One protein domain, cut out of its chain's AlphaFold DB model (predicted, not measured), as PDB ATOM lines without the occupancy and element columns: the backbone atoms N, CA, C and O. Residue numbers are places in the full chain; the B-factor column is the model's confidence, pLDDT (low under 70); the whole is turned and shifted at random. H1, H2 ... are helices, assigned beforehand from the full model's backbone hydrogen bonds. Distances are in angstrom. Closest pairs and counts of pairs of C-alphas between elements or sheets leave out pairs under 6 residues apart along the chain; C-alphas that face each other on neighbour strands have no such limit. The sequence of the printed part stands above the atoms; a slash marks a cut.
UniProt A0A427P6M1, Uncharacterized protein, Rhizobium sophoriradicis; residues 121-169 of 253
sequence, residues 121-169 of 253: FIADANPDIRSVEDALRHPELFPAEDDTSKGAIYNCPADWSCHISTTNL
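Overview. This is residues 121 to 169 of the 253 residues of an uncharacterized protein of Rhizobium sophoriradicis (UniProt A0A427P6M1). Little regular structure is present: three short helices are strung on a loose chain, with H1 and H2 toward one end and H3 at the other. Between H2 and H3, the long link swings out in a loop at residues 143 to 150, then crosses to H3. The printed part has 49 residues, with three named helices in the order H1, H2, H3 and no named strand; the class is all helix, with 18 residues in named elements. It is loose, with a radius of gyration of the C-alphas of 12.4 A and spans of 34 by 24 by 18 A.

Arrangement. H3, residues 161 to 168, is apart from H2, residues 132 to 136. H1, residues 121 to 125, is apart from both. In each helix every O i to N i+4 pair is within hydrogen-bond range.

Along the chain. H3 is 10.8 A long and ends at C-alpha 168 (105.806, 119.492, 127.948). H2 measures 6.2 A. H1, 6.1 A, begins at C-alpha 121 (120.329, 108.987, 150.314).

Size, cuts and confidence. The C-alphas of Ala 125 and Asp 159, the two farthest apart, are 34.0 A apart. The link from H2 to H3 is long, 24 residues; that from H1 to H2 is short. The printed part has no cut. Residues 168 to 169 have pLDDT under 70.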
ATOM      1  N   PHE A 121     120.707 110.138 149.488       92.06
ATOM      2  CA  PHE A 121     120.329 108.987 150.314       92.06
ATOM      3  C   PHE A 121     119.417 107.994 149.571       92.06
ATOM      4  O   PHE A 121     119.486 106.800 149.847       92.06
ATOM      5  N   ILE A 122     118.603 108.458 148.612       93.00
ATOM      6  CA  ILE A 122     117.795 107.585 147.749       93.00
ATOM      7  C   ILE A 122     118.703 106.870 146.752       93.00
ATOM      8  O   ILE A 122     118.595 105.656 146.611       93.00
ATOM      9  N   ALA A 123     119.632 107.593 146.118       91.75
ATOM     10  CA  ALA A 123     120.601 107.002 145.195       91.75
ATOM     11  C   ALA A 123     121.493 105.943 145.874       91.75
ATOM     12  O   ALA A 123     121.708 104.866 145.329       91.75
ATOM     13  N   ASP A 124     121.984 106.229 147.085       93.44
ATOM     14  CA  ASP A 124     122.848 105.317 147.841       93.44
ATOM     15  C   ASP A 124     122.091 104.049 148.288       93.44
ATOM     16  O   ASP A 124     122.672 102.963 148.319       93.44
ATOM     17  N   ALA A 125     120.798 104.168 148.616       96.94
ATOM     18  CA  ALA A 125     119.949 103.041 149.008       96.94
ATOM     19  C   ALA A 125     119.422 102.216 147.817       96.94
ATOM     20  O   ALA A 125     119.075 101.050 148.000       96.94
ATOM     21  N   ASN A 126     119.382 102.801 146.615       96.19
ATOM     22  CA  ASN A 126     118.831 102.200 145.396       96.19
ATOM     23  C   ASN A 126     119.850 102.318 144.240       96.19
ATOM     24  O   ASN A 126     119.665 103.117 143.318       96.19
ATOM     25  N   PRO A 127     120.970 101.564 144.282       93.62
ATOM     26  CA  PRO A 127     122.096 101.714 143.345       93.62
ATOM     27  C   PRO A 127     121.790 101.283 141.893       93.62
ATOM     28  O   PRO A 127     122.636 101.421 140.994       93.62
ATOM     29  N   ASP A 128     120.614 100.706 141.672       92.50
ATOM     30  CA  ASP A 128     120.019 100.367 140.385       92.50
ATOM     31  C   ASP A 128     119.315 101.558 139.714       92.50
ATOM     32  O   ASP A 128     119.197 101.563 138.490       92.50
ATOM     33  N   ILE A 129     118.962 102.610 140.461       91.62
ATOM     34  CA  ILE A 129     118.455 103.866 139.897       91.62
ATOM     35  C   ILE A 129     119.625 104.664 139.310       91.62
ATOM     36  O   ILE A 129     120.346 105.369 140.017       91.62
ATOM     37  N   ARG A 130     119.833 104.541 137.995       86.12
ATOM     38  CA  ARG A 130     120.949 105.192 137.272       86.12
ATOM     39  C   ARG A 130     120.503 106.141 136.170       86.12
ATOM     40  O   ARG A 130     121.336 106.812 135.564       86.12
ATOM     41  N   SER A 131     119.208 106.181 135.906       85.25
ATOM     42  CA  SER A 131     118.584 107.027 134.904       85.25
ATOM     43  C   SER A 131     117.293 107.623 135.446       85.25
ATOM     44  O   SER A 131     116.748 107.169 136.458       85.25
ATOM     45  N   VAL A 132     116.791 108.644 134.756       81.94
ATOM     46  CA  VAL A 132     115.485 109.220 135.070       81.94
ATOM     47  C   VAL A 132     114.385 108.174 134.871       81.94
ATOM     48  O   VAL A 132     113.458 108.088 135.669       81.94
ATOM     49  N   GLU A 133     114.509 107.336 133.844       83.88
ATOM     50  CA  GLU A 133     113.573 106.254 133.551       83.88
ATOM     51  C   GLU A 133     113.508 105.221 134.677       83.88
ATOM     52  O   GLU A 133     112.426 104.710 134.964       83.88
ATOM     53  N   ASP A 134     114.636 104.925 135.326       88.88
ATOM     54  CA  ASP A 134     114.653 104.039 136.489       88.88
ATOM     55  C   ASP A 134     113.951 104.705 137.678       88.88
ATOM     56  O   ASP A 134     113.064 104.099 138.270       88.88
ATOM     57  N   ALA A 135     114.247 105.979 137.968       87.75
ATOM     58  CA  ALA A 135     113.585 106.723 139.046       87.75
ATOM     59  C   ALA A 135     112.058 106.811 138.856       87.75
ATOM     60  O   ALA A 135     111.304 106.658 139.813       87.75
ATOM     61  N   LEU A 136     111.580 106.990 137.621       85.12
ATOM     62  CA  LEU A 136     110.148 107.069 137.311       85.12
ATOM     63  C   LEU A 136     109.391 105.747 137.485       85.12
ATOM     64  O   LEU A 136     108.164 105.763 137.594       85.12
ATOM     65  N   ARG A 137     110.088 104.606 137.521       90.31
ATOM     66  CA  ARG A 137     109.479 103.314 137.886       90.31
ATOM     67  C   ARG A 137     109.260 103.173 139.390       90.31
ATOM     68  O   ARG A 137     108.561 102.244 139.783       90.31
ATOM     69  N   HIS A 138     109.816 104.090 140.180       91.69
ATOM     70  CA  HIS A 138     109.775 104.092 141.638       91.69
ATOM     71  C   HIS A 138     109.105 105.354 142.212       91.69
ATOM     72  O   HIS A 138     109.716 106.068 143.015       91.69
ATOM     73  N   PRO A 139     107.857 105.685 141.819       90.25
ATOM     74  CA  PRO A 139     107.162 106.863 142.339       90.25
ATOM     75  C   PRO A 139     106.999 106.835 143.869       90.25
ATOM     76  O   PRO A 139     106.932 107.891 144.490       90.25
ATOM     77  N   GLU A 140     106.995 105.650 144.486       93.00
ATOM     78  CA  GLU A 140     106.944 105.457 145.937       93.00
ATOM     79  C   GLU A 140     108.158 106.024 146.685       93.00
ATOM     80  O   GLU A 140     108.058 106.315 147.877       93.00
ATOM     81  N   LEU A 141     109.298 106.197 146.006       92.81
ATOM     82  CA  LEU A 141     110.499 106.802 146.588       92.81
ATOM     83  C   LEU A 141     110.435 108.337 146.599       92.81
ATOM     84  O   LEU A 141     111.233 108.977 147.283       92.81
ATOM     85  N   PHE A 142     109.487 108.928 145.870       92.06
ATOM     86  CA  PHE A 142     109.357 110.373 145.686       92.06
ATOM     87  C   PHE A 142     107.916 110.837 145.946       92.06
ATOM     88  O   PHE A 142     107.322 111.443 145.061       92.06
ATOM     89  N   PRO A 143     107.308 110.544 147.108       91.38
ATOM     90  CA  PRO A 143     105.880 110.771 147.319       91.38
ATOM     91  C   PRO A 143     105.504 112.250 147.173       91.38
ATOM     92  O   PRO A 143     106.173 113.123 147.727       91.38
ATOM     93  N   ALA A 144     104.413 112.528 146.460       88.38
ATOM     94  CA  ALA A 144     103.874 113.876 146.357       88.38
ATOM     95  C   ALA A 144     103.215 114.329 147.667       88.38
ATOM     96  O   ALA A 144     102.601 113.534 148.382       88.38
ATOM     97  N   GLU A 145     103.343 115.623 147.978       86.56
ATOM     98  CA  GLU A 145     102.811 116.215 149.214       86.56
ATOM     99  C   GLU A 145     101.278 116.217 149.253       86.56
ATOM    100  O   GLU A 145     100.680 116.039 150.313       86.56
ATOM    101  N   ASP A 146     100.641 116.412 148.100       86.81
ATOM    102  CA  ASP A 146      99.189 116.462 147.942       86.81
ATOM    103  C   ASP A 146      98.558 115.072 147.759       86.81
ATOM    104  O   ASP A 146      97.418 114.851 148.174       86.81
ATOM    105  N   ASP A 147      99.292 114.125 147.171       87.44
ATOM    106  CA  ASP A 147      98.849 112.750 146.946       87.44
ATOM    107  C   ASP A 147     100.019 111.757 147.002       87.44
ATOM    108  O   ASP A 147     100.654 111.441 145.996       87.44
ATOM    109  N   THR A 148     100.256 111.191 148.186       88.00
ATOM    110  CA  THR A 148     101.339 110.216 148.428       88.00
ATOM    111  C   THR A 148     101.249 108.924 147.601       88.00
ATOM    112  O   THR A 148     102.199 108.146 147.596       88.00
ATOM    113  N   SER A 149     100.140 108.675 146.886       86.62
ATOM    114  CA  SER A 149     100.044 107.562 145.927       86.62
ATOM    115  C   SER A 149     100.746 107.847 144.592       86.62
ATOM    116  O   SER A 149     100.862 106.954 143.749       86.62
ATOM    117  N   LYS A 150     101.221 109.081 144.393       86.12
ATOM    118  CA  LYS A 150     101.927 109.548 143.200       86.12
ATOM    119  C   LYS A 150     103.345 109.986 143.542       86.12
ATOM    120  O   LYS A 150     103.623 110.437 144.650       86.12
ATOM    121  N   GLY A 151     104.215 109.905 142.540       86.75
ATOM    122  CA  GLY A 151     105.531 110.527 142.580       86.75
ATOM    123  C   GLY A 151     105.446 112.029 142.291       86.75
ATOM    124  O   GLY A 151     104.646 112.448 141.452       86.75
ATOM    125  N   ALA A 152     106.286 112.830 142.941       88.06
ATOM    126  CA  ALA A 152     106.455 114.252 142.685       88.06
ATOM    127  C   ALA A 152     107.742 114.541 141.911       88.06
ATOM    128  O   ALA A 152     108.809 113.993 142.186       88.06
ATOM    129  N   ILE A 153     107.632 115.486 140.980       85.12
ATOM    130  CA  ILE A 153     108.771 116.177 140.381       85.12
ATOM    131  C   ILE A 153     108.728 117.609 140.899       85.12
ATOM    132  O   ILE A 153     107.831 118.378 140.551       85.12
ATOM    133  N   TYR A 154     109.711 117.973 141.719       84.69
ATOM    134  CA  TYR A 154     109.922 119.359 142.120       84.69
ATOM    135  C   TYR A 154     110.518 120.124 140.932       84.69
ATOM    136  O   TYR A 154     111.700 119.998 140.618       84.69
ATOM    137  N   ASN A 155     109.656 120.842 140.215       82.94
ATOM    138  CA  ASN A 155     109.993 121.509 138.960       82.94
ATOM    139  C   ASN A 155     110.590 122.913 139.192       82.94
ATOM    140  O   ASN A 155     110.537 123.470 140.288       82.94
ATOM    141  N   CYS A 156     111.134 123.497 138.128       82.56
ATOM    142  CA  CYS A 156     111.573 124.882 138.076       82.56
ATOM    143  C   CYS A 156     110.426 125.890 138.280       82.56
ATOM    144  O   CYS A 156     109.263 125.558 138.026       82.56
ATOM    145  N   PRO A 157     110.748 127.155 138.628       84.12
ATOM    146  CA  PRO A 157     109.790 128.258 138.597       84.12
ATOM    147  C   PRO A 157     109.042 128.340 137.261       84.12
ATOM    148  O   PRO A 157     109.617 128.102 136.199       84.12
ATOM    149  N   ALA A 158     107.754 128.684 137.315       82.50
ATOM    150  CA  ALA A 158     106.839 128.577 136.175       82.50
ATOM    151  C   ALA A 158     107.266 129.387 134.935       82.50
ATOM    152  O   ALA A 158     106.907 129.039 133.810       82.50
ATOM    153  N   ASP A 159     108.019 130.465 135.141       78.56
ATOM    154  CA  ASP A 159     108.524 131.369 134.111       78.56
ATOM    155  C   ASP A 159     109.895 130.964 133.546       78.56
ATOM    156  O   ASP A 159     110.343 131.542 132.559       78.56
ATOM    157  N   TRP A 160     110.553 129.952 134.117       77.00
ATOM    158  CA  TRP A 160     111.848 129.480 133.636       77.00
ATOM    159  C   TRP A 160     111.692 128.476 132.499       77.00
ATOM    160  O   TRP A 160     110.748 127.686 132.424       77.00
ATOM    161  N   SER A 161     112.684 128.438 131.611       78.12
ATOM    162  CA  SER A 161     112.610 127.556 130.449       78.12
ATOM    163  C   SER A 161     112.655 126.061 130.799       78.12
ATOM    164  O   SER A 161     112.047 125.241 130.101       78.12
ATOM    165  N   CYS A 162     113.290 125.700 131.916       76.94
ATOM    166  CA  CYS A 162     113.289 124.331 132.423       76.94
ATOM    167  C   CYS A 162     111.910 123.869 132.921       76.94
ATOM    168  O   CYS A 162     111.628 122.675 132.834       76.94
ATOM    169  N   HIS A 163     111.002 124.777 133.315       82.56
ATOM    170  CA  HIS A 163     109.614 124.415 133.626       82.56
ATOM    171  C   HIS A 163     108.859 123.977 132.366       82.56
ATOM    172  O   HIS A 163     108.240 122.915 132.350       82.56
ATOM    173  N   ILE A 164     108.965 124.749 131.275       78.56
ATOM    174  CA  ILE A 164     108.348 124.399 129.984       78.56
ATOM    175  C   ILE A 164     108.881 123.052 129.491       78.56
ATOM    176  O   ILE A 164     108.092 122.207 129.063       78.56
ATOM    177  N   SER A 165     110.198 122.863 129.579       76.19
ATOM    178  CA  SER A 165     110.872 121.642 129.138       76.19
ATOM    179  C   SER A 165     110.435 120.428 129.960       76.19
ATOM    180  O   SER A 165     110.031 119.425 129.384       76.19
ATOM    181  N   THR A 166     110.424 120.541 131.290       77.50
ATOM    182  CA  THR A 166     110.014 119.462 132.203       77.50
ATOM    183  C   THR A 166     108.536 119.092 132.050       77.50
ATOM    184  O   THR A 166     108.196 117.915 132.108       77.50
ATOM    185  N   THR A 167     107.651 120.066 131.820       79.06
ATOM    186  CA  THR A 167     106.197 119.828 131.763       79.06
ATOM    187  C   THR A 167     105.715 119.308 130.405       79.06
ATOM    188  O   THR A 167     104.743 118.559 130.351       79.06
ATOM    189  N   ASN A 168     106.348 119.716 129.298       67.69
ATOM    190  CA  ASN A 168     105.806 119.492 127.948       67.69
ATOM    191  C   ASN A 168     106.641 118.556 127.067       67.69
ATOM    192  O   ASN A 168     106.189 118.204 125.976       67.69
ATOM    193  N   LEU A 169     107.856 118.183 127.479       59.56
ATOM    194  CA  LEU A 169     108.720 117.310 126.687       59.56
ATOM    195  C   LEU A 169     108.701 115.885 127.236       59.56
ATOM    196  O   LEU A 169     108.665 115.646 128.439       59.56
TER     197      LEU A 169